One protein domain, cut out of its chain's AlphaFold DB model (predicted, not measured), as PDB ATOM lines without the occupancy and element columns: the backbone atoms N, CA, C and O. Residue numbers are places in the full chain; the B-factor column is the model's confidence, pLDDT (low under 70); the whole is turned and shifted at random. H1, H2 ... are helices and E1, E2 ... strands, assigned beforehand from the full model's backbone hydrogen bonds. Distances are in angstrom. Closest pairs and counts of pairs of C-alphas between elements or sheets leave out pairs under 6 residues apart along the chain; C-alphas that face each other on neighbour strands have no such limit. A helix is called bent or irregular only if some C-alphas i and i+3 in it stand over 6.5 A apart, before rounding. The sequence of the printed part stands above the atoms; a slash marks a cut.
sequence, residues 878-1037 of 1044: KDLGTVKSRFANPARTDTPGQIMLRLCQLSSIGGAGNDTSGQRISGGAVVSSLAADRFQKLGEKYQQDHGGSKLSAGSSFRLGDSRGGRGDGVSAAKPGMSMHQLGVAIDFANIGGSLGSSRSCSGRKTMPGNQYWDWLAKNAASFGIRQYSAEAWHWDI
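What this domain is: This is residues 878 to 1037 of the 1044 residues of the protein "VanY domain-containing protein" of Candidatus Saccharibacteria bacterium (UniProt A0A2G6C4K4). Two small sheets, a twisted one of E4, E3, E6, E7 and E8 and a smaller one of E1, E2 and E5, make a loose sandwich, only partly face to face. H1 packs on the smaller sheet, mainly along E2, H2 meets H1 with its last residues, and three long stretches without named elements, 885 to 899, 956 to 984 and 989 to 1010, make much of the rest. The printed part has 160 residues, with two named helices and eight named strands in the order E1 E2 E3 E4 E5 H1 E6 E7 H2 E8; the class is mixed, helices and strands, with under half of the residues in named elements. The larger sheet runs E4 E3 E6 E7 E8 and is mixed, the smaller runs E1 E2 E5 and is antiparallel. The whole is compact, with a radius of gyration of the C-alphas of 15.0 A, and spans 41 by 36 by 25 A.

Where its parts are: In the larger sheet, E4 is residues 920 to 922, 6.9 A from first to last C-alpha, E3 residues 910 to 914, 13.4 A, E6 residues 952 to 955, 8.8 A, E7 residues 985 to 988, 9.5 A, and E8 residues 1034 to 1036, 7.0 A. E8 ends at C-alpha 1036, (18.432, -23.786, -31.078). In the smaller sheet, E1 is residues 878 to 884, 18.2 A, from C-alpha 878 at (26.907, -29.198, -48.217), E2 residues 900 to 906, 18.9 A, and E5 residues 926 to 928, 7.2 A. H1 is residues 929 to 945, 24.7 A, starting at C-alpha 929, (28.851, -24.311, -39.287). H2 is residues 1011 to 1023, 18.4 A. Both helices are irregular: C-alphas 930 and 933 of H1 are 7.4 A apart, and so are C-alphas 1018 and 1021 of H2.

How they stand to each other: From edge to edge of the larger sheet the strands' lines turn by 90 degrees. E3 and E6 are parallel, at 25 degrees, with N 953 and O 910 at 2.9 A. E3 and E4 are an antiparallel hairpin, with N 921 and O 913 at 2.8 A, and E6 and E7 another, with N 954 and O 987 at 2.8 A. E7 and E8 are antiparallel, with N 986 and O 1035 at 2.9 A. The two sheets make a sandwich, two sheets face to face, with 24 pairs of C-alphas within 10 A and best planes 28 degrees apart. The closest C-alphas of E3 and E5 are those of Gly 913 and Val 926, 4.8 A apart. E1 and E2 are an antiparallel hairpin, with N 883 and O 901 at 2.8 A; E2 and E5 are antiparallel, with N 904 and O 927 at 2.8 A. H1 and the smaller sheet make two layers, a helix on one face of a sheet, at a height over the sheet of 8.0 A; the closest C-alphas of H1 and E2 are those of Ser 929 and Arg 902, 5.7 A apart. H1 is also on the larger sheet, at a height of 9.7 A. H1 and H2 touch, at a steep tilt of 51 degrees, opposite ways, with residues 934 to 938 of H1 and 1019 to 1023 of H2; their closest C-alphas are those of Arg 934 and Phe 1023, 5.4 A apart. H2 only grazes the larger sheet, with its residues 1012 to 1020. O i to N i+4 pairs are within hydrogen-bond range in 11 of 13 cases in H1 and 6 of 9 in H2.

The domain as a whole: The two C-alphas farthest apart are those of Pro 896 and Gly 947, 44.7 A. The printed part has no cut. The links E1 to E2, E6 to E7 and E7 to H2 are long. The mean pLDDT of the printed part is 91.7, with residues 890 to 897 and 962 to 965 under 70.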
ATOM      1  N   LYS A 878      26.450 -29.957 -47.047       98.44
ATOM      2  CA  LYS A 878      26.907 -29.198 -48.217       98.44
ATOM      3  C   LYS A 878      27.259 -27.772 -47.803       98.44
ATOM      4  O   LYS A 878      26.378 -27.019 -47.392       98.44
ATOM      5  N   ASP A 879      28.525 -27.399 -47.952       98.31
ATOM      6  CA  ASP A 879      28.983 -26.015 -47.803       98.31
ATOM      7  C   ASP A 879      28.357 -25.131 -48.900       98.31
ATOM      8  O   ASP A 879      28.368 -25.484 -50.083       98.31
ATOM      9  N   LEU A 880      27.770 -24.001 -48.503       98.31
ATOM     10  CA  LEU A 880      27.173 -22.999 -49.395       98.31
ATOM     11  C   LEU A 880      28.050 -21.738 -49.528       98.31
ATOM     12  O   LEU A 880      27.652 -20.773 -50.185       98.31
ATOM     13  N   GLY A 881      29.223 -21.726 -48.891       98.06
ATOM     14  CA  GLY A 881      30.097 -20.569 -48.756       98.06
ATOM     15  C   GLY A 881      29.768 -19.713 -47.532       98.06
ATOM     16  O   GLY A 881      29.060 -20.125 -46.607       98.06
ATOM     17  N   THR A 882      30.308 -18.493 -47.515       97.75
ATOM     18  CA  THR A 882      30.166 -17.559 -46.393       97.75
ATOM     19  C   THR A 882      29.202 -16.412 -46.691       97.75
ATOM     20  O   THR A 882      29.051 -15.968 -47.827       97.75
ATOM     21  N   VAL A 883      28.535 -15.914 -45.647       96.06
ATOM     22  CA  VAL A 883      27.593 -14.791 -45.707       96.06
ATOM     23  C   VAL A 883      27.823 -13.828 -44.550       96.06
ATOM     24  O   VAL A 883      28.148 -14.231 -43.434       96.06
ATOM     25  N   LYS A 884      27.594 -12.537 -44.793       95.06
ATOM     26  CA  LYS A 884      27.526 -11.537 -43.729       95.06
ATOM     27  C   LYS A 884      26.144 -11.569 -43.078       95.06
ATOM     28  O   LYS A 884      25.151 -11.216 -43.714       95.06
ATOM     29  N   SER A 885      26.075 -11.976 -41.813       93.06
ATOM     30  CA  SER A 885      24.832 -11.992 -41.040       93.06
ATOM     31  C   SER A 885      24.222 -10.591 -40.915       93.06
ATOM     32  O   SER A 885      24.936  -9.594 -40.780       93.06
ATOM     33  N   ARG A 886      22.884 -10.518 -40.895       91.38
ATOM     34  CA  ARG A 886      22.135  -9.311 -40.500       91.38
ATOM     35  C   ARG A 886      21.819  -9.254 -39.001       91.38
ATOM     36  O   ARG A 886      21.155  -8.317 -38.565       91.38
ATOM     37  N   PHE A 887      22.277 -10.227 -38.211       91.12
ATOM     38  CA  PHE A 887      22.144 -10.185 -36.759       91.12
ATOM     39  C   PHE A 887      22.949  -9.008 -36.188       91.12
ATOM     40  O   PHE A 887      24.126  -8.826 -36.496       91.12
ATOM     41  N   ALA A 888      22.288  -8.191 -35.372       88.06
ATOM     42  CA  ALA A 888      22.736  -6.857 -34.992       88.06
ATOM     43  C   ALA A 888      22.539  -6.552 -33.496       88.06
ATOM     44  O   ALA A 888      22.633  -5.393 -33.100       88.06
ATOM     45  N   ASN A 889      22.254  -7.557 -32.659       83.44
ATOM     46  CA  ASN A 889      22.077  -7.375 -31.215       83.44
ATOM     47  C   ASN A 889      23.415  -6.995 -30.538       83.44
ATOM     48  O   ASN A 889      24.238  -7.887 -30.310       83.44
ATOM     49  N   PRO A 890      23.636  -5.726 -30.141       66.38
ATOM     50  CA  PRO A 890      24.946  -5.274 -29.670       66.38
ATOM     51  C   PRO A 890      25.353  -5.924 -28.342       66.38
ATOM     52  O   PRO A 890      26.537  -6.009 -28.044       66.38
ATOM     53  N   ALA A 891      24.394  -6.441 -27.565       65.38
ATOM     54  CA  ALA A 891      24.660  -7.156 -26.319       65.38
ATOM     55  C   ALA A 891      25.171  -8.598 -26.525       65.38
ATOM     56  O   ALA A 891      25.407  -9.297 -25.543       65.38
ATOM     57  N   ARG A 892      25.295  -9.076 -27.776       66.75
ATOM     58  CA  ARG A 892      25.761 -10.437 -28.106       66.75
ATOM     59  C   ARG A 892      26.738 -10.518 -29.289       66.75
ATOM     60  O   ARG A 892      27.057 -11.623 -29.713       66.75
ATOM     61  N   THR A 893      27.217  -9.398 -29.828       61.66
ATOM     62  CA  THR A 893      28.198  -9.379 -30.931       61.66
ATOM     63  C   THR A 893      29.493  -8.705 -30.489       61.66
ATOM     64  O   THR A 893      29.439  -7.561 -30.041       61.66
ATOM     65  N   ASP A 894      30.651  -9.342 -30.685       63.91
ATOM     66  CA  ASP A 894      31.954  -8.718 -30.381       63.91
ATOM     67  C   ASP A 894      32.280  -7.513 -31.280       63.91
ATOM     68  O   ASP A 894      33.059  -6.639 -30.907       63.91
ATOM     69  N   THR A 895      31.669  -7.431 -32.462       61.19
ATOM     70  CA  THR A 895      31.765  -6.269 -33.351       61.19
ATOM     71  C   THR A 895      30.392  -5.980 -33.960       61.19
ATOM     72  O   THR A 895      29.860  -6.840 -34.671       61.19
ATOM     73  N   PRO A 896      29.791  -4.798 -33.713       56.28
ATOM     74  CA  PRO A 896      28.477  -4.459 -34.251       56.28
ATOM     75  C   PRO A 896      28.413  -4.574 -35.784       56.28
ATOM     76  O   PRO A 896      29.043  -3.811 -36.516       56.28
ATOM     77  N   GLY A 897      27.616  -5.527 -36.272       61.09
ATOM     78  CA  GLY A 897      27.262  -5.650 -37.688       61.09
ATOM     79  C   GLY A 897      28.287  -6.327 -38.608       61.09
ATOM     80  O   GLY A 897      28.236  -6.063 -39.812       61.09
ATOM     81  N   GLN A 898      29.198  -7.177 -38.103       71.19
ATOM     82  CA  GLN A 898      30.119  -7.987 -38.936       71.19
ATOM     83  C   GLN A 898      30.308  -9.455 -38.480       71.19
ATOM     84  O   GLN A 898      31.421  -9.970 -38.510       71.19
ATOM     85  N   ILE A 899      29.239 -10.170 -38.108       91.44
ATOM     86  CA  ILE A 899      29.329 -11.638 -37.974       91.44
ATOM     87  C   ILE A 899      29.334 -12.264 -39.376       91.44
ATOM     88  O   ILE A 899      28.349 -12.158 -40.111       91.44
ATOM     89  N   MET A 900      30.436 -12.921 -39.738       95.00
ATOM     90  CA  MET A 900      30.569 -13.709 -40.966       95.00
ATOM     91  C   MET A 900      30.266 -15.173 -40.657       95.00
ATOM     92  O   MET A 900      30.904 -15.766 -39.796       95.00
ATOM     93  N   LEU A 901      29.297 -15.768 -41.345       96.62
ATOM     94  CA  LEU A 901      28.882 -17.155 -41.130       96.62
ATOM     95  C   LEU A 901      29.284 -18.009 -42.327       96.62
ATOM     96  O   LEU A 901      29.002 -17.605 -43.451       96.62
ATOM     97  N   ARG A 902      29.847 -19.203 -42.115       98.06
ATOM     98  CA  ARG A 902      29.807 -20.263 -43.134       98.06
ATOM     99  C   ARG A 902      28.470 -20.985 -43.029       98.06
ATOM    100  O   ARG A 902      28.064 -21.351 -41.925       98.06
ATOM    101  N   LEU A 903      27.782 -21.153 -44.154       98.44
ATOM    102  CA  LEU A 903      26.482 -21.817 -44.212       98.44
ATOM    103  C   LEU A 903      26.631 -23.263 -44.684       98.44
ATOM    104  O   LEU A 903      27.235 -23.527 -45.720       98.44
ATOM    105  N   CYS A 904      26.004 -24.180 -43.956       98.69
ATOM    106  CA  CYS A 904      25.967 -25.601 -44.261       98.69
ATOM    107  C   CYS A 904      24.512 -26.028 -44.468       98.69
ATOM    108  O   CYS A 904      23.664 -25.809 -43.599       98.69
ATOM    109  N   GLN A 905      24.218 -26.646 -45.609       98.69
ATOM    110  CA  GLN A 905      22.946 -27.316 -45.852       98.69
ATOM    111  C   GLN A 905      23.020 -28.751 -45.324       98.69
ATOM    112  O   GLN A 905      23.876 -29.535 -45.742       98.69
ATOM    113  N   LEU A 906      22.126 -29.082 -44.396       98.50
ATOM    114  CA  LEU A 906      22.035 -30.395 -43.764       98.50
ATOM    115  C   LEU A 906      21.431 -31.409 -44.733       98.50
ATOM    116  O   LEU A 906      20.414 -31.129 -45.365       98.50
ATOM    117  N   SER A 907      22.013 -32.606 -44.815       98.06
ATOM    118  CA  SER A 907      21.395 -33.712 -45.559       98.06
ATOM    119  C   SER A 907      20.379 -34.473 -44.711       98.06
ATOM    120  O   SER A 907      19.482 -35.125 -45.262       98.06
ATOM    121  N   SER A 908      20.504 -34.416 -43.379       98.38
ATOM    122  CA  SER A 908      19.703 -35.249 -42.488       98.38
ATOM    123  C   SER A 908      18.358 -34.639 -42.080       98.38
ATOM    124  O   SER A 908      17.398 -35.377 -41.850       98.38
ATOM    125  N   ILE A 909      18.264 -33.306 -42.070       98.50
ATOM    126  CA  ILE A 909      17.036 -32.542 -41.823       98.50
ATOM    127  C   ILE A 909      16.594 -31.891 -43.137       98.50
ATOM    128  O   ILE A 909      17.301 -31.050 -43.694       98.50
ATOM    129  N   GLY A 910      15.417 -32.276 -43.630       98.00
ATOM    130  CA  GLY A 910      14.809 -31.748 -44.849       98.00
ATOM    131  C   GLY A 910      14.267 -30.320 -44.706       98.00
ATOM    132  O   GLY A 910      14.458 -29.646 -43.695       98.00
ATOM    133  N   GLY A 911      13.547 -29.861 -45.729       96.25
ATOM    134  CA  GLY A 911      12.954 -28.524 -45.764       96.25
ATOM    135  C   GLY A 911      13.806 -27.519 -46.541       96.25
ATOM    136  O   GLY A 911      14.309 -27.832 -47.624       96.25
ATOM    137  N   ALA A 912      13.900 -26.292 -46.022       95.94
ATOM    138  CA  ALA A 912      14.500 -25.162 -46.730       95.94
ATOM    139  C   ALA A 912      15.131 -24.113 -45.798       95.94
ATOM    140  O   ALA A 912      14.740 -23.958 -44.636       95.94
ATOM    141  N   GLY A 913      16.046 -23.323 -46.358       96.44
ATOM    142  CA  GLY A 913      16.680 -22.160 -45.729       96.44
ATOM    143  C   GLY A 913      17.157 -21.160 -46.780       96.44
ATOM    144  O   GLY A 913      16.974 -21.384 -47.975       96.44
ATOM    145  N   ASN A 914      17.735 -20.040 -46.354       97.31
ATOM    146  CA  ASN A 914      18.350 -19.084 -47.274       97.31
ATOM    147  C   ASN A 914      19.791 -19.500 -47.629       97.31
ATOM    148  O   ASN A 914      20.495 -20.068 -46.799       97.31
ATOM    149  N   ASP A 915      20.241 -19.191 -48.841       97.69
ATOM    150  CA  ASP A 915      21.647 -19.291 -49.242       97.69
ATOM    151  C   ASP A 915      22.449 -18.026 -48.852       97.69
ATOM    152  O   ASP A 915      21.959 -17.128 -48.155       97.69
ATOM    153  N   THR A 916      23.694 -17.938 -49.326       97.19
ATOM    154  CA  THR A 916      24.591 -16.793 -49.111       97.19
ATOM    155  C   THR A 916      24.163 -15.518 -49.853       97.19
ATOM    156  O   THR A 916      24.518 -14.422 -49.421       97.19
ATOM    157  N   SER A 917      23.350 -15.623 -50.914       96.12
ATOM    158  CA  SER A 917      22.723 -14.476 -51.594       96.12
ATOM    159  C   SER A 917      21.441 -13.994 -50.896       96.12
ATOM    160  O   SER A 917      20.992 -12.866 -51.099       96.12
ATOM    161  N   GLY A 918      20.862 -14.835 -50.035       94.69
ATOM    162  CA  GLY A 918      19.569 -14.621 -49.399       94.69
ATOM    163  C   GLY A 918      18.385 -15.208 -50.171       94.69
ATOM    164  O   GLY A 918      17.250 -14.976 -49.755       94.69
ATOM    165  N   GLN A 919      18.599 -15.981 -51.236       96.31
ATOM    166  CA  GLN A 919      17.542 -16.734 -51.919       96.31
ATOM    167  C   GLN A 919      17.157 -17.977 -51.107       96.31
ATOM    168  O   GLN A 919      18.001 -18.579 -50.451       96.31
ATOM    169  N   ARG A 920      15.875 -18.368 -51.117       95.94
ATOM    170  CA  ARG A 920      15.408 -19.572 -50.410       95.94
ATOM    171  C   ARG A 920      15.690 -20.811 -51.260       95.94
ATOM    172  O   ARG A 920      15.084 -20.966 -52.316       95.94
ATOM    173  N   ILE A 921      16.540 -21.704 -50.764       97.50
ATOM    174  CA  ILE A 921      16.862 -22.990 -51.392       97.50
ATOM    175  C   ILE A 921      16.158 -24.152 -50.681       97.50
ATOM    176  O   ILE A 921      15.872 -24.090 -49.483       97.50
ATOM    177  N   SER A 922      15.876 -25.214 -51.431       96.75
ATOM    178  CA  SER A 922      15.302 -26.478 -50.956       96.75
ATOM    179  C   SER A 922      16.362 -27.586 -50.886       96.75
ATOM    180  O   SER A 922      17.516 -27.385 -51.270       96.75
ATOM    181  N   GLY A 923      15.975 -28.760 -50.376       94.44
ATOM    182  CA  GLY A 923      16.828 -29.955 -50.297       94.44
ATOM    183  C   GLY A 923      17.424 -30.227 -48.912       94.44
ATOM    184  O   GLY A 923      18.075 -31.249 -48.727       94.44
ATOM    185  N   GLY A 924      17.175 -29.349 -47.939       97.50
ATOM    186  CA  GLY A 924      17.693 -29.468 -46.579       97.50
ATOM    187  C   GLY A 924      17.578 -28.157 -45.808       97.50
ATOM    188  O   GLY A 924      17.529 -27.079 -46.411       97.50
ATOM    189  N   ALA A 925      17.548 -28.243 -44.480       98.31
ATOM    190  CA  ALA A 925      17.693 -27.083 -43.606       98.31
ATOM    191  C   ALA A 925      19.085 -26.450 -43.782       98.31
ATOM    192  O   ALA A 925      20.072 -27.163 -43.958       98.31
ATOM    193  N   VAL A 926      19.182 -25.121 -43.712       98.56
ATOM    194  CA  VAL A 926      20.463 -24.398 -43.768       98.56
ATOM    195  C   VAL A 926      20.776 -23.830 -42.391       98.56
ATOM    196  O   VAL A 926      19.919 -23.209 -41.768       98.56
ATOM    197  N   VAL A 927      22.000 -24.022 -41.911       98.25
ATOM    198  CA  VAL A 927      22.474 -23.553 -40.599       98.25
ATOM    199  C   VAL A 927      23.906 -23.024 -40.705       98.25
ATOM    200  O   VAL A 927      24.577 -23.215 -41.716       98.25
ATOM    201  N   SER A 928      24.382 -22.337 -39.670       97.88
ATOM    202  CA  SER A 928      25.795 -21.968 -39.537       97.88
ATOM    203  C   SER A 928      26.638 -23.202 -39.210       97.88
ATOM    204  O   SER A 928      26.169 -24.085 -38.488       97.88
ATOM    205  N   SER A 929      27.896 -23.249 -39.653       97.69
ATOM    206  CA  SER A 929      28.851 -24.311 -39.287       97.69
ATOM    207  C   SER A 929      29.016 -24.504 -37.767       97.69
ATOM    208  O   SER A 929      29.259 -25.624 -37.331       97.69
ATOM    209  N   LEU A 930      28.762 -23.469 -36.948       95.25
ATOM    210  CA  LEU A 930      28.688 -23.559 -35.473       95.25
ATOM    211  C   LEU A 930      27.619 -24.543 -34.964       95.25
ATOM    212  O   LEU A 930      27.777 -25.127 -33.897       95.25
ATOM    213  N   ALA A 931      26.516 -24.688 -35.702       97.00
ATOM    214  CA  ALA A 931      25.362 -25.508 -35.330       97.00
ATOM    215  C   ALA A 931      25.190 -26.748 -36.225       97.00
ATOM    216  O   ALA A 931      24.449 -27.665 -35.868       97.00
ATOM    217  N   ALA A 932      25.877 -26.786 -37.372       98.19
ATOM    218  CA  ALA A 932      25.725 -27.821 -38.387       98.19
ATOM    219  C   ALA A 932      25.981 -29.237 -37.859       98.19
ATOM    220  O   ALA A 932      25.202 -30.131 -38.161       98.19
ATOM    221  N   ASP A 933      27.016 -29.438 -37.038       97.38
ATOM    222  CA  ASP A 933      27.349 -30.756 -36.480       97.38
ATOM    223  C   ASP A 933      26.256 -31.271 -35.525       97.38
ATOM    224  O   ASP A 933      25.749 -32.381 -35.702       97.38
ATOM    225  N   ARG A 934      25.822 -30.422 -34.577       97.75
ATOM    226  CA  ARG A 934      24.748 -30.731 -33.615       97.75
ATOM    227  C   ARG A 934      23.446 -31.103 -34.346       97.75
ATOM    228  O   ARG A 934      22.844 -32.135 -34.051       97.75
ATOM    229  N   PHE A 935      23.025 -30.304 -35.335       98.44
ATOM    230  CA  PHE A 935      21.785 -30.559 -36.081       98.44
ATOM    231  C   PHE A 935      21.891 -31.706 -37.102       98.44
ATOM    232  O   PHE A 935      20.913 -32.434 -37.273       98.44
ATOM    233  N   GLN A 936      23.041 -31.914 -37.757       98.50
ATOM    234  CA  GLN A 936      23.237 -33.052 -38.665       98.50
ATOM    235  C   GLN A 936      23.076 -34.368 -37.891       98.50
ATOM    236  O   GLN A 936      22.256 -35.198 -38.289       98.50
ATOM    237  N   LYS A 937      23.755 -34.502 -36.742       98.31
ATOM    238  CA  LYS A 937      23.674 -35.677 -35.858       98.31
ATOM    239  C   LYS A 937      22.267 -35.907 -35.300       98.31
ATOM    240  O   LYS A 937      21.800 -37.044 -35.290       98.31
ATOM    241  N   LEU A 938      21.554 -34.844 -34.913       98.50
ATOM    242  CA  LEU A 938      20.148 -34.932 -34.495       98.50
ATOM    243  C   LEU A 938      19.261 -35.531 -35.600       98.50
ATOM    244  O   LEU A 938      18.452 -36.420 -35.338       98.50
ATOM    245  N   GLY A 939      19.411 -35.063 -36.845       98.44
ATOM    246  CA  GLY A 939      18.648 -35.585 -37.980       98.44
ATOM    247  C   GLY A 939      19.039 -37.013 -38.377       98.44
ATOM    248  O   GLY A 939      18.171 -37.787 -38.770       98.44
ATOM    249  N   GLU A 940      20.317 -37.385 -38.249       98.44
ATOM    250  CA  GLU A 940      20.803 -38.754 -38.485       98.44
ATOM    251  C   GLU A 940      20.224 -39.722 -37.439       98.44
ATOM    252  O   GLU A 940      19.685 -40.767 -37.801       98.44
ATOM    253  N   LYS A 941      20.208 -39.333 -36.154       98.19
ATOM    254  CA  LYS A 941      19.566 -40.116 -35.086       98.19
ATOM    255  C   LYS A 941      18.049 -40.228 -35.272       98.19
ATOM    256  O   LYS A 941      17.491 -41.295 -35.032       98.19
ATOM    257  N   TYR A 942      17.377 -39.174 -35.743       98.44
ATOM    258  CA  TYR A 942      15.948 -39.252 -36.063       98.44
ATOM    259  C   TYR A 942      15.667 -40.251 -37.194       98.44
ATOM    260  O   TYR A 942      14.738 -41.048 -37.079       98.44
ATOM    261  N   GLN A 943      16.482 -40.245 -38.256       98.31
ATOM    262  CA  GLN A 943      16.368 -41.212 -39.354       98.31
ATOM    263  C   GLN A 943      16.588 -42.647 -38.884       98.31
ATOM    264  O   GLN A 943      15.828 -43.528 -39.281       98.31
ATOM    265  N   GLN A 944      17.585 -42.879 -38.027       97.88
ATOM    266  CA  GLN A 944      17.827 -44.188 -37.420       97.88
ATOM    267  C   GLN A 944      16.593 -44.685 -36.647       97.88
ATOM    268  O   GLN A 944      16.178 -45.827 -36.827       97.88
ATOM    269  N   ASP A 945      15.972 -43.813 -35.849       97.81
ATOM    270  CA  ASP A 945      14.810 -44.153 -35.018       97.81
ATOM    271  C   ASP A 945      13.502 -44.331 -35.816       97.81
ATOM    272  O   ASP A 945      12.584 -44.993 -35.340       97.81
ATOM    273  N   HIS A 946      13.402 -43.760 -37.025       97.81
ATOM    274  CA  HIS A 946      12.167 -43.720 -37.830       97.81
ATOM    275  C   HIS A 946      12.344 -44.289 -39.251       97.81
ATOM    276  O   HIS A 946      11.721 -43.812 -40.206       97.81
ATOM    277  N   GLY A 947      13.207 -45.296 -39.419       97.00
ATOM    278  CA  GLY A 947      13.320 -46.067 -40.667       97.00
ATOM    279  C   GLY A 947      13.730 -45.246 -41.898       97.00
ATOM    280  O   GLY A 947      13.223 -45.476 -42.991       97.00
ATOM    281  N   GLY A 948      14.601 -44.250 -41.722       96.75
ATOM    282  CA  GLY A 948      15.047 -43.328 -42.775       96.75
ATOM    283  C   GLY A 948      14.184 -42.068 -42.942       96.75
ATOM    284  O   GLY A 948      14.556 -41.173 -43.705       96.75
ATOM    285  N   SER A 949      13.067 -41.948 -42.214       97.31
ATOM    286  CA  SER A 949      12.231 -40.737 -42.211       97.31
ATOM    287  C   SER A 949      13.017 -39.528 -41.702       97.31
ATOM    288  O   SER A 949      13.745 -39.628 -40.719       97.31
ATOM    289  N   LYS A 950      12.861 -38.358 -42.329       98.06
ATOM    290  CA  LYS A 950      13.602 -37.138 -41.953       98.06
ATOM    291  C   LYS A 950      12.746 -36.178 -41.127       98.06
ATOM    292  O   LYS A 950      11.579 -35.958 -41.447       98.06
ATOM    293  N   LEU A 951      13.362 -35.507 -40.149       98.12
ATOM    294  CA  LEU A 951      12.847 -34.222 -39.664       98.12
ATOM    295  C   LEU A 951      12.822 -33.223 -40.828       98.12
ATOM    296  O   LEU A 951      13.638 -33.314 -41.746       98.12
ATOM    297  N   SER A 952      11.926 -32.242 -40.780       98.12
ATOM    298  CA  SER A 952      11.819 -31.197 -41.801       98.12
ATOM    299  C   SER A 952      11.786 -29.819 -41.152       98.12
ATOM    300  O   SER A 952      11.063 -29.611 -40.180       98.12
ATOM    301  N   ALA A 953      12.563 -28.870 -41.673       97.94
ATOM    302  CA  ALA A 953      12.546 -27.479 -41.238       97.94
ATOM    303  C   ALA A 953      11.501 -26.675 -42.028       97.94
ATOM    304  O   ALA A 953      11.638 -26.473 -43.239       97.94
ATOM    305  N   GLY A 954      10.492 -26.144 -41.333       95.81
ATOM    306  CA  GLY A 954       9.593 -25.131 -41.894       95.81
ATOM    307  C   GLY A 954      10.326 -23.805 -42.133       95.81
ATOM    308  O   GLY A 954      10.049 -23.091 -43.105       95.81
ATOM    309  N   SER A 955      11.311 -23.512 -41.279       95.75
ATOM    310  CA  SER A 955      12.233 -22.384 -41.401       95.75
ATOM    311  C   SER A 955      13.574 -22.700 -40.713       95.75
ATOM    312  O   SER A 955      13.613 -23.342 -39.669       95.75
ATOM    313  N   SER A 956      14.687 -22.271 -41.309       97.44
ATOM    314  CA  SER A 956      16.052 -22.476 -40.793       97.44
ATOM    315  C   SER A 956      16.850 -21.166 -40.909       97.44
ATOM    316  O   SER A 956      16.299 -20.129 -40.532       97.44
ATOM    317  N   PHE A 957      18.094 -21.135 -41.400       97.31
ATOM    318  CA  PHE A 957      18.823 -19.876 -41.609       97.31
ATOM    319  C   PHE A 957      18.032 -18.914 -42.506       97.31
ATOM    320  O   PHE A 957      17.506 -19.302 -43.552       97.31
ATOM    321  N   ARG A 958      17.977 -17.640 -42.097       94.94
ATOM    322  CA  ARG A 958      17.299 -16.550 -42.808       94.94
ATOM    323  C   ARG A 958      18.206 -15.325 -42.849       94.94
ATOM    324  O   ARG A 958      18.490 -14.748 -41.805       94.94
ATOM    325  N   LEU A 959      18.631 -14.894 -44.041       92.25
ATOM    326  CA  LEU A 959      19.455 -13.683 -44.180       92.25
ATOM    327  C   LEU A 959      18.641 -12.403 -43.918       92.25
ATOM    328  O   LEU A 959      19.117 -11.480 -43.258       92.25
ATOM    329  N   GLY A 960      17.406 -12.349 -44.426       84.50
ATOM    330  CA  GLY A 960      16.431 -11.300 -44.117       84.50
ATOM    331  C   GLY A 960      15.621 -11.605 -42.853       84.50
ATOM    332  O   GLY A 960      15.560 -12.746 -42.401       84.50
ATOM    333  N   ASP A 961      14.978 -10.588 -42.281       77.38
ATOM    334  CA  ASP A 961      14.169 -10.766 -41.072       77.38
ATOM    335  C   ASP A 961      12.880 -11.552 -41.357       77.38
ATOM    336  O   ASP A 961      12.301 -11.477 -42.444       77.38
ATOM    337  N   SER A 962      12.379 -12.237 -40.330       65.12
ATOM    338  CA  SER A 962      11.229 -13.160 -40.335       65.12
ATOM    339  C   SER A 962       9.921 -12.642 -40.960       65.12
ATOM    340  O   SER A 962       9.071 -13.453 -41.321       65.12
ATOM    341  N   ARG A 963       9.749 -11.320 -41.103       67.50
ATOM    342  CA  ARG A 963       8.629 -10.667 -41.813       67.50
ATOM    343  C   ARG A 963       9.085  -9.495 -42.695       67.50
ATOM    344  O   ARG A 963       8.445  -8.446 -42.700       67.50
ATOM    345  N   GLY A 964      10.232  -9.614 -43.371       67.88
ATOM    346  CA  GLY A 964      10.736  -8.577 -44.286       67.88
ATOM    347  C   GLY A 964      10.918  -7.213 -43.607       67.88
ATOM    348  O   GLY A 964      10.405  -6.203 -44.080       67.88
ATOM    349  N   GLY A 965      11.567  -7.201 -42.439       66.12
ATOM    350  CA  GLY A 965      11.759  -6.009 -41.606       66.12
ATOM    351  C   GLY A 965      10.617  -5.680 -40.629       66.12
ATOM    352  O   GLY A 965      10.782  -4.798 -39.793       66.12
ATOM    353  N   ARG A 966       9.472  -6.383 -40.662       72.62
ATOM    354  CA  ARG A 966       8.295  -6.096 -39.804       72.62
ATOM    355  C   ARG A 966       8.171  -6.996 -38.560       72.62
ATOM    356  O   ARG A 966       7.074  -7.425 -38.206       72.62
ATOM    357  N   GLY A 967       9.293  -7.321 -37.916       77.44
ATOM    358  CA  GLY A 967       9.306  -8.061 -36.647       77.44
ATOM    359  C   GLY A 967       8.908  -7.166 -35.469       77.44
ATOM    360  O   GLY A 967       9.567  -6.160 -35.212       77.44
ATOM    361  N   ASP A 968       7.848  -7.526 -34.746       79.25
ATOM    362  CA  ASP A 968       7.298  -6.755 -33.618       79.25
ATOM    363  C   ASP A 968       8.076  -6.967 -32.300       79.25
ATOM    364  O   ASP A 968       8.120  -6.081 -31.442       79.25
ATOM    365  N   GLY A 969       8.745  -8.112 -32.148       80.81
ATOM    366  CA  GLY A 969       9.353  -8.574 -30.899       80.81
ATOM    367  C   GLY A 969       8.384  -9.292 -29.954       80.81
ATOM    368  O   GLY A 969       8.728  -9.479 -28.791       80.81
ATOM    369  N   VAL A 970       7.194  -9.662 -30.436       76.50
ATOM    370  CA  VAL A 970       6.124 -10.338 -29.681       76.50
ATOM    371  C   VAL A 970       5.716 -11.641 -30.366       76.50
ATOM    372  O   VAL A 970       5.688 -12.686 -29.726       76.50
ATOM    373  N   SER A 971       5.421 -11.582 -31.666       75.50
ATOM    374  CA  SER A 971       5.030 -12.723 -32.503       75.50
ATOM    375  C   SER A 971       6.074 -13.084 -33.564       75.50
ATOM    376  O   SER A 971       5.948 -14.096 -34.249       75.50
ATOM    377  N   ALA A 972       7.096 -12.242 -33.721       85.94
ATOM    378  CA  ALA A 972       8.301 -12.517 -34.482       85.94
ATOM    379  C   ALA A 972       9.455 -11.674 -33.916       85.94
ATOM    380  O   ALA A 972       9.262 -10.501 -33.594       85.94
ATOM    381  N   ALA A 973      10.666 -12.235 -33.821       88.88
ATOM    382  CA  ALA A 973      11.843 -11.479 -33.383       88.88
ATOM    383  C   ALA A 973      12.031 -10.191 -34.214       88.88
ATOM    384  O   ALA A 973      11.831 -10.196 -35.431       88.88
ATOM    385  N   LYS A 974      12.413  -9.089 -33.549       89.81
ATOM    386  CA  LYS A 974      12.682  -7.797 -34.204       89.81
ATOM    387  C   LYS A 974      13.802  -7.925 -35.248       89.81
ATOM    388  O   LYS A 974      14.635  -8.828 -35.118       89.81
ATOM    389  N   PRO A 975      13.866  -7.023 -36.245       87.50
ATOM    390  CA  PRO A 975      14.947  -7.017 -37.221       87.50
ATOM    391  C   PRO A 975      16.335  -7.055 -36.578       87.50
ATOM    392  O   PRO A 975      16.584  -6.366 -35.588       87.50
ATOM    393  N   GLY A 976      17.209  -7.906 -37.110       89.12
ATOM    394  CA  GLY A 976      18.550  -8.167 -36.575       89.12
ATOM    395  C   GLY A 976      18.611  -8.862 -35.203       89.12
ATOM    396  O   GLY A 976      19.701  -8.999 -34.653       89.12
ATOM    397  N   MET A 977      17.488  -9.310 -34.632       90.75
ATOM    398  CA  MET A 977      17.430  -9.979 -33.318       90.75
ATOM    399  C   MET A 977      17.049 -11.469 -33.413       90.75
ATOM    400  O   MET A 977      16.876 -12.118 -32.382       90.75
ATOM    401  N   SER A 978      16.879 -12.025 -34.618       92.94
ATOM    402  CA  SER A 978      16.435 -13.413 -34.809       92.94
ATOM    403  C   SER A 978      17.606 -14.396 -34.841       92.94
ATOM    404  O   SER A 978      18.542 -14.220 -35.615       92.94
ATOM    405  N   MET A 979      17.524 -15.494 -34.084       94.75
ATOM    406  CA  MET A 979      18.572 -16.533 -34.062       94.75
ATOM    407  C   MET A 979      18.710 -17.283 -35.403       94.75
ATOM    408  O   MET A 979      19.766 -17.831 -35.715       94.75
ATOM    409  N   HIS A 980      17.702 -17.192 -36.275       96.00
ATOM    410  CA  HIS A 980      17.784 -17.642 -37.669       96.00
ATOM    411  C   HIS A 980      18.781 -16.831 -38.501       96.00
ATOM    412  O   HIS A 980      19.345 -17.362 -39.450       96.00
ATOM    413  N   GLN A 981      19.045 -15.572 -38.140       94.94
ATOM    414  CA  GLN A 981      20.042 -14.732 -38.815       94.94
ATOM    415  C   GLN A 981      21.474 -15.121 -38.428       94.94
ATOM    416  O   GLN A 981      22.414 -14.753 -39.126       94.94
ATOM    417  N   LEU A 982      21.641 -15.892 -37.349       94.69
ATOM    418  CA  LEU A 982      22.897 -16.535 -36.955       94.69
ATOM    419  C   LEU A 982      23.011 -17.976 -37.471       94.69
ATOM    420  O   LEU A 982      24.071 -18.581 -37.355       94.69
ATOM    421  N   GLY A 983      21.928 -18.542 -38.014       96.69
ATOM    422  CA  GLY A 983      21.885 -19.935 -38.464       96.69
ATOM    423  C   GLY A 983      22.019 -20.951 -37.328       96.69
ATOM    424  O   GLY A 983      22.456 -22.066 -37.581       96.69
ATOM    425  N   VAL A 984      21.684 -20.575 -36.090       96.94
ATOM    426  CA  VAL A 984      21.802 -21.446 -34.902       96.94
ATOM    427  C   VAL A 984      20.470 -22.076 -34.473       96.94
ATOM    428  O   VAL A 984      20.449 -22.825 -33.502       96.94
ATOM    429  N   ALA A 985      19.380 -21.772 -35.188       97.25
ATOM    430  CA  ALA A 985      18.003 -22.131 -34.846       97.25
ATOM    431  C   ALA A 985      17.237 -22.749 -36.029       97.25
ATOM    432  O   ALA A 985      17.399 -22.316 -37.175       97.25
ATOM    433  N   ILE A 986      16.356 -23.706 -35.727       98.19
ATOM    434  CA  ILE A 986      15.418 -24.338 -36.663       98.19
ATOM    435  C   ILE A 986      13.990 -24.247 -36.103       98.19
ATOM    436  O   ILE A 986      13.734 -24.602 -34.954       98.19
ATOM    437  N   ASP A 987      13.059 -23.805 -36.953       97.38
ATOM    438  CA  ASP A 987      11.617 -23.978 -36.774       97.38
ATOM    439  C   ASP A 987      11.230 -25.305 -37.458       97.38
ATOM    440  O   ASP A 987      11.179 -25.385 -38.694       97.38
ATOM    441  N   PHE A 988      10.990 -26.367 -36.687       98.00
ATOM    442  CA  PHE A 988      10.603 -27.671 -37.232       98.00
ATOM    443  C   PHE A 988       9.161 -27.658 -37.756       98.00
ATOM    444  O   PHE A 988       8.239 -27.168 -37.107       98.00
ATOM    445  N   ALA A 989       8.966 -28.212 -38.952       96.56
ATOM    446  CA  ALA A 989       7.652 -28.432 -39.541       96.56
ATOM    447  C   ALA A 989       6.884 -29.531 -38.788       96.56
ATOM    448  O   ALA A 989       7.454 -30.293 -38.009       96.56
ATOM    449  N   ASN A 990       5.576 -29.618 -39.041       95.69
ATOM    450  CA  ASN A 990       4.633 -30.570 -38.436       95.69
ATOM    451  C   ASN A 990       4.464 -30.466 -36.904       95.69
ATOM    452  O   ASN A 990       3.579 -31.122 -36.357       95.69
ATOM    453  N   ILE A 991       5.220 -29.601 -36.221       95.62
ATOM    454  CA  ILE A 991       4.971 -29.189 -34.836       95.62
ATOM    455  C   ILE A 991       4.112 -27.923 -34.866       95.62
ATOM    456  O   ILE A 991       4.566 -26.845 -35.250       95.62
ATOM    457  N   GLY A 992       2.841 -28.067 -34.502       86.56
ATOM    458  CA  GLY A 992       1.902 -26.955 -34.401       86.56
ATOM    459  C   GLY A 992       2.015 -26.190 -33.081       86.56
ATOM    460  O   GLY A 992       2.831 -26.491 -32.212       86.56
ATOM    461  N   GLY A 993       1.138 -25.201 -32.908       77.38
ATOM    462  CA  GLY A 993       0.940 -24.516 -31.633       77.38
ATOM    463  C   GLY A 993       0.631 -23.030 -31.781       77.38
ATOM    464  O   GLY A 993       0.563 -22.483 -32.879       77.38
ATOM    465  N   SER A 994       0.469 -22.367 -30.639       72.62
ATOM    466  CA  SER A 994       0.339 -20.912 -30.536       72.62
ATOM    467  C   SER A 994       1.502 -20.328 -29.741       72.62
ATOM    468  O   SER A 994       1.930 -20.920 -28.744       72.62
ATOM    469  N   LEU A 995       1.972 -19.149 -30.159       76.00
ATOM    470  CA  LEU A 995       3.008 -18.368 -29.476       76.00
ATOM    471  C   LEU A 995       2.694 -18.218 -27.978       76.00
ATOM    472  O   LEU A 995       1.569 -17.899 -27.587       76.00
ATOM    473  N   GLY A 996       3.684 -18.488 -27.133       76.19
ATOM    474  CA  GLY A 996       3.596 -18.366 -25.682       76.19
ATOM    475  C   GLY A 996       4.194 -17.068 -25.156       76.19
ATOM    476  O   GLY A 996       5.163 -16.545 -25.693       76.19
ATOM    477  N   SER A 997       3.664 -16.585 -24.036       77.62
ATOM    478  CA  SER A 997       4.290 -15.525 -23.236       77.62
ATOM    479  C   SER A 997       5.391 -16.045 -22.296       77.62
ATOM    480  O   SER A 997       6.102 -15.241 -21.690       77.62
ATOM    481  N   SER A 998       5.533 -17.369 -22.153       81.75
ATOM    482  CA  SER A 998       6.430 -17.982 -21.171       81.75
ATOM    483  C   SER A 998       7.909 -17.765 -21.485       81.75
ATOM    484  O   SER A 998       8.390 -18.028 -22.590       81.75
ATOM    485  N   ARG A 999       8.645 -17.358 -20.449       85.94
ATOM    486  CA  ARG A 999      10.102 -17.170 -20.454       85.94
ATOM    487  C   ARG A 999      10.838 -18.188 -19.575       85.94
ATOM    488  O   ARG A 999      12.027 -18.007 -19.343       85.94
ATOM    489  N   SER A1000      10.151 -19.215 -19.072       90.00
ATOM    490  CA  SER A1000      10.715 -20.253 -18.199       90.00
ATOM    491  C   SER A1000      10.363 -21.653 -18.694       90.00
ATOM    492  O   SER A1000       9.311 -21.874 -19.300       90.00
ATOM    493  N   CYS A1001      11.219 -22.627 -18.380       91.31
ATOM    494  CA  CYS A1001      10.989 -24.021 -18.764       91.31
ATOM    495  C   CYS A1001       9.807 -24.672 -18.031       91.31
ATOM    496  O   CYS A1001       9.131 -25.518 -18.608       91.31
ATOM    497  N   SER A1002       9.479 -24.202 -16.822       90.50
ATOM    498  CA  SER A1002       8.263 -24.593 -16.090       90.50
ATOM    499  C   SER A1002       6.961 -24.254 -16.826       90.50
ATOM    500  O   SER A1002       5.952 -24.915 -16.610       90.50
ATOM    501  N   GLY A1003       6.978 -23.251 -17.709       89.81
ATOM    502  CA  GLY A1003       5.853 -22.892 -18.571       89.81
ATOM    503  C   GLY A1003       6.134 -23.114 -20.057       89.81
ATOM    504  O   GLY A1003       5.572 -22.380 -20.870       89.81
ATOM    505  N   ARG A1004       7.062 -24.012 -20.434       93.00
ATOM    506  CA  ARG A1004       7.437 -24.207 -21.848       93.00
ATOM    507  C   ARG A1004       6.241 -24.659 -22.691       93.00
ATOM    508  O   ARG A1004       5.412 -25.443 -22.232       93.00
ATOM    509  N   LYS A1005       6.159 -24.192 -23.939       94.38
ATOM    510  CA  LYS A1005       5.151 -24.651 -24.903       94.38
ATOM    511  C   LYS A1005       5.423 -26.097 -25.319       94.38
ATOM    512  O   LYS A1005       6.293 -26.363 -26.142       94.38
ATOM    513  N   THR A1006       4.656 -27.022 -24.757       94.44
ATOM    514  CA  THR A1006       4.646 -28.437 -25.139       94.44
ATOM    515  C   THR A1006       3.646 -28.705 -26.269       94.44
ATOM    516  O   THR A1006       2.740 -27.903 -26.510       94.44
ATOM    517  N   MET A1007       3.787 -29.846 -26.949       94.25
ATOM    518  CA  MET A1007       2.755 -30.388 -27.842       94.25
ATOM    519  C   MET A1007       2.648 -31.919 -27.677       94.25
ATOM    520  O   MET A1007       3.040 -32.652 -28.583       94.25
ATOM    521  N   PRO A1008       2.160 -32.418 -26.522       94.06
ATOM    522  CA  PRO A1008       2.118 -33.853 -26.243       94.06
ATOM    523  C   PRO A1008       1.230 -34.603 -27.240       94.06
ATOM    524  O   PRO A1008       0.150 -34.121 -27.589       94.06
ATOM    525  N   GLY A1009       1.669 -35.780 -27.682       95.56
ATOM    526  CA  GLY A1009       0.993 -36.572 -28.716       95.56
ATOM    527  C   GLY A1009       1.351 -36.160 -30.150       95.56
ATOM    528  O   GLY A1009       0.824 -36.732 -31.103       95.56
ATOM    529  N   ASN A1010       2.246 -35.184 -30.334       96.88
ATOM    530  CA  ASN A1010       2.871 -34.908 -31.621       96.88
ATOM    531  C   ASN A1010       4.218 -35.635 -31.693       96.88
ATOM    532  O   ASN A1010       5.198 -35.174 -31.114       96.88
ATOM    533  N   GLN A1011       4.282 -36.722 -32.469       97.50
ATOM    534  CA  GLN A1011       5.461 -37.595 -32.573       97.50
ATOM    535  C   GLN A1011       6.798 -36.864 -32.818       97.50
ATOM    536  O   GLN A1011       7.830 -37.282 -32.299       97.50
ATOM    537  N   TYR A1012       6.795 -35.757 -33.572       97.88
ATOM    538  CA  TYR A1012       8.005 -34.972 -33.836       97.88
ATOM    539  C   TYR A1012       8.430 -34.170 -32.602       97.88
ATOM    540  O   TYR A1012       9.613 -34.135 -32.264       97.88
ATOM    541  N   TRP A1013       7.470 -33.547 -31.911       97.69
ATOM    542  CA  TRP A1013       7.732 -32.811 -30.678       97.69
ATOM    543  C   TRP A1013       8.106 -33.741 -29.520       97.69
ATOM    544  O   TRP A1013       9.101 -33.483 -28.849       97.69
ATOM    545  N   ASP A1014       7.364 -34.834 -29.315       97.75
ATOM    546  CA  ASP A1014       7.615 -35.802 -28.241       97.75
ATOM    547  C   ASP A1014       9.013 -36.431 -28.375       97.75
ATOM    548  O   ASP A1014       9.748 -36.553 -27.390       97.75
ATOM    549  N   TRP A1015       9.438 -36.765 -29.603       98.38
ATOM    550  CA  TRP A1015      10.791 -37.270 -29.842       98.38
ATOM    551  C   TRP A1015      11.866 -36.197 -29.624       98.38
ATOM    552  O   TRP A1015      12.880 -36.491 -28.989       98.38
ATOM    553  N   LEU A1016      11.667 -34.954 -30.086       98.25
ATOM    554  CA  LEU A1016      12.627 -33.864 -29.846       98.25
ATOM    555  C   LEU A1016      12.753 -33.540 -28.351       98.25
ATOM    556  O   LEU A1016      13.868 -33.398 -27.856       98.25
ATOM    557  N   ALA A1017      11.641 -33.513 -27.614       97.00
ATOM    558  CA  ALA A1017      11.613 -33.294 -26.170       97.00
ATOM    559  C   ALA A1017      12.337 -34.389 -25.369       97.00
ATOM    560  O   ALA A1017      12.792 -34.117 -24.258       97.00
ATOM    561  N   LYS A1018      12.477 -35.597 -25.933       97.81
ATOM    562  CA  LYS A1018      13.275 -36.692 -25.367       97.81
ATOM    563  C   LYS A1018      14.746 -36.678 -25.813       97.81
ATOM    564  O   LYS A1018      15.603 -37.060 -25.024       97.81
ATOM    565  N   ASN A1019      15.048 -36.276 -27.052       98.31
ATOM    566  CA  ASN A1019      16.362 -36.525 -27.671       98.31
ATOM    567  C   ASN A1019      17.202 -35.273 -27.977       98.31
ATOM    568  O   ASN A1019      18.420 -35.384 -28.026       98.31
ATOM    569  N   ALA A1020      16.624 -34.086 -28.193       97.75
ATOM    570  CA  ALA A1020      17.392 -32.933 -28.690       97.75
ATOM    571  C   ALA A1020      18.497 -32.466 -27.720       97.75
ATOM    572  O   ALA A1020      19.582 -32.064 -28.151       97.75
ATOM    573  N   ALA A1021      18.251 -32.594 -26.412       95.88
ATOM    574  CA  ALA A1021      19.170 -32.158 -25.367       95.88
ATOM    575  C   ALA A1021      20.531 -32.882 -25.400       95.88
ATOM    576  O   ALA A1021      21.547 -32.245 -25.124       95.88
ATOM    577  N   SER A1022      20.593 -34.162 -25.796       96.44
ATOM    578  CA  SER A1022      21.864 -34.907 -25.880       96.44
ATOM    579  C   SER A1022      22.762 -34.456 -27.040       96.44
ATOM    580  O   SER A1022      23.960 -34.725 -27.031       96.44
ATOM    581  N   PHE A1023      22.215 -33.700 -27.997       96.50
ATOM    582  CA  PHE A1023      22.964 -33.027 -29.064       96.50
ATOM    583  C   PHE A1023      23.278 -31.561 -28.726       96.50
ATOM    584  O   PHE A1023      23.755 -30.818 -29.583       96.50
ATOM    585  N   GLY A1024      22.992 -31.109 -27.499       95.38
ATOM    586  CA  GLY A1024      23.141 -29.709 -27.104       95.38
ATOM    587  C   GLY A1024      22.195 -28.771 -27.865       95.38
ATOM    588  O   GLY A1024      22.578 -27.646 -28.192       95.38
ATOM    589  N   ILE A1025      20.989 -29.244 -28.192       96.94
ATOM    590  CA  ILE A1025      19.912 -28.476 -28.830       96.94
ATOM    591  C   ILE A1025      18.747 -28.386 -27.842       96.94
ATOM    592  O   ILE A1025      18.360 -29.384 -27.236       96.94
ATOM    593  N   ARG A1026      18.191 -27.187 -27.664       96.69
ATOM    594  CA  ARG A1026      17.184 -26.883 -26.642       96.69
ATOM    595  C   ARG A1026      15.996 -26.123 -27.232       96.69
ATOM    596  O   ARG A1026      16.145 -25.318 -28.153       96.69
ATOM    597  N   GLN A1027      14.812 -26.360 -26.684       97.00
ATOM    598  CA  GLN A1027      13.562 -25.726 -27.093       97.00
ATOM    599  C   GLN A1027      13.491 -24.277 -26.604       97.00
ATOM    600  O   GLN A1027      13.781 -24.007 -25.441       97.00
ATOM    601  N   TYR A1028      13.002 -23.328 -27.403       95.12
ATOM    602  CA  TYR A1028      12.594 -22.030 -26.856       95.12
ATOM    603  C   TYR A1028      11.271 -22.160 -26.088       95.12
ATOM    604  O   TYR A1028      10.244 -22.510 -26.661       95.12
ATOM    605  N   SER A1029      11.263 -21.795 -24.799       94.56
ATOM    606  CA  SER A1029      10.086 -21.876 -23.912       94.56
ATOM    607  C   SER A1029       8.779 -21.290 -24.477       94.56
ATOM    608  O   SER A1029       7.697 -21.710 -24.069       94.56
ATOM    609  N   ALA A1030       8.854 -20.318 -25.388       93.81
ATOM    610  CA  ALA A1030       7.694 -19.649 -25.972       93.81
ATOM    611  C   ALA A1030       7.112 -20.339 -27.224       93.81
ATOM    612  O   ALA A1030       6.007 -19.984 -27.635       93.81
ATOM    613  N   GLU A1031       7.824 -21.277 -27.855       94.44
ATOM    614  CA  GLU A1031       7.540 -21.736 -29.223       94.44
ATOM    615  C   GLU A1031       7.784 -23.247 -29.362       94.44
ATOM    616  O   GLU A1031       8.921 -23.710 -29.300       94.44
ATOM    617  N   ALA A1032       6.720 -24.034 -29.570       96.00
ATOM    618  CA  ALA A1032       6.809 -25.501 -29.553       96.00
ATOM    619  C   ALA A1032       7.758 -26.065 -30.634       96.00
ATOM    620  O   ALA A1032       8.499 -27.021 -30.394       96.00
ATOM    621  N   TRP A1033       7.739 -25.431 -31.807       97.12
ATOM    622  CA  TRP A1033       8.488 -25.769 -33.020       97.12
ATOM    623  C   TRP A1033       9.933 -25.256 -33.049       97.12
ATOM    624  O   TRP A1033      10.677 -25.661 -33.938       97.12
ATOM    625  N   HIS A1034      10.333 -24.349 -32.150       96.69
ATOM    626  CA  HIS A1034      11.586 -23.597 -32.272       96.69
ATOM    627  C   HIS A1034      12.680 -24.158 -31.364       96.69
ATOM    628  O   HIS A1034      12.556 -24.135 -30.136       96.69
ATOM    629  N   TRP A1035      13.776 -24.613 -31.970       97.75
ATOM    630  CA  TRP A1035      14.891 -25.256 -31.276       97.75
ATOM    631  C   TRP A1035      16.216 -24.649 -31.736       97.75
ATOM    632  O   TRP A1035      16.430 -24.444 -32.933       97.75
ATOM    633  N   ASP A1036      17.113 -24.356 -30.795       96.94
ATOM    634  CA  ASP A1036      18.432 -23.786 -31.078       96.94
ATOM    635  C   ASP A1036      19.515 -24.299 -30.114       96.94
ATOM    636  O   ASP A1036      19.236 -25.002 -29.145       96.94
ATOM    637  N   ILE A1037      20.777 -23.991 -30.420       95.69
ATOM    638  CA  ILE A1037      21.952 -24.461 -29.662       95.69
ATOM    639  C   ILE A1037      22.371 -23.502 -28.526       95.69
ATOM    640  O   ILE A1037      23.552 -23.426 -28.184       95.69
TER     641      ILE A1037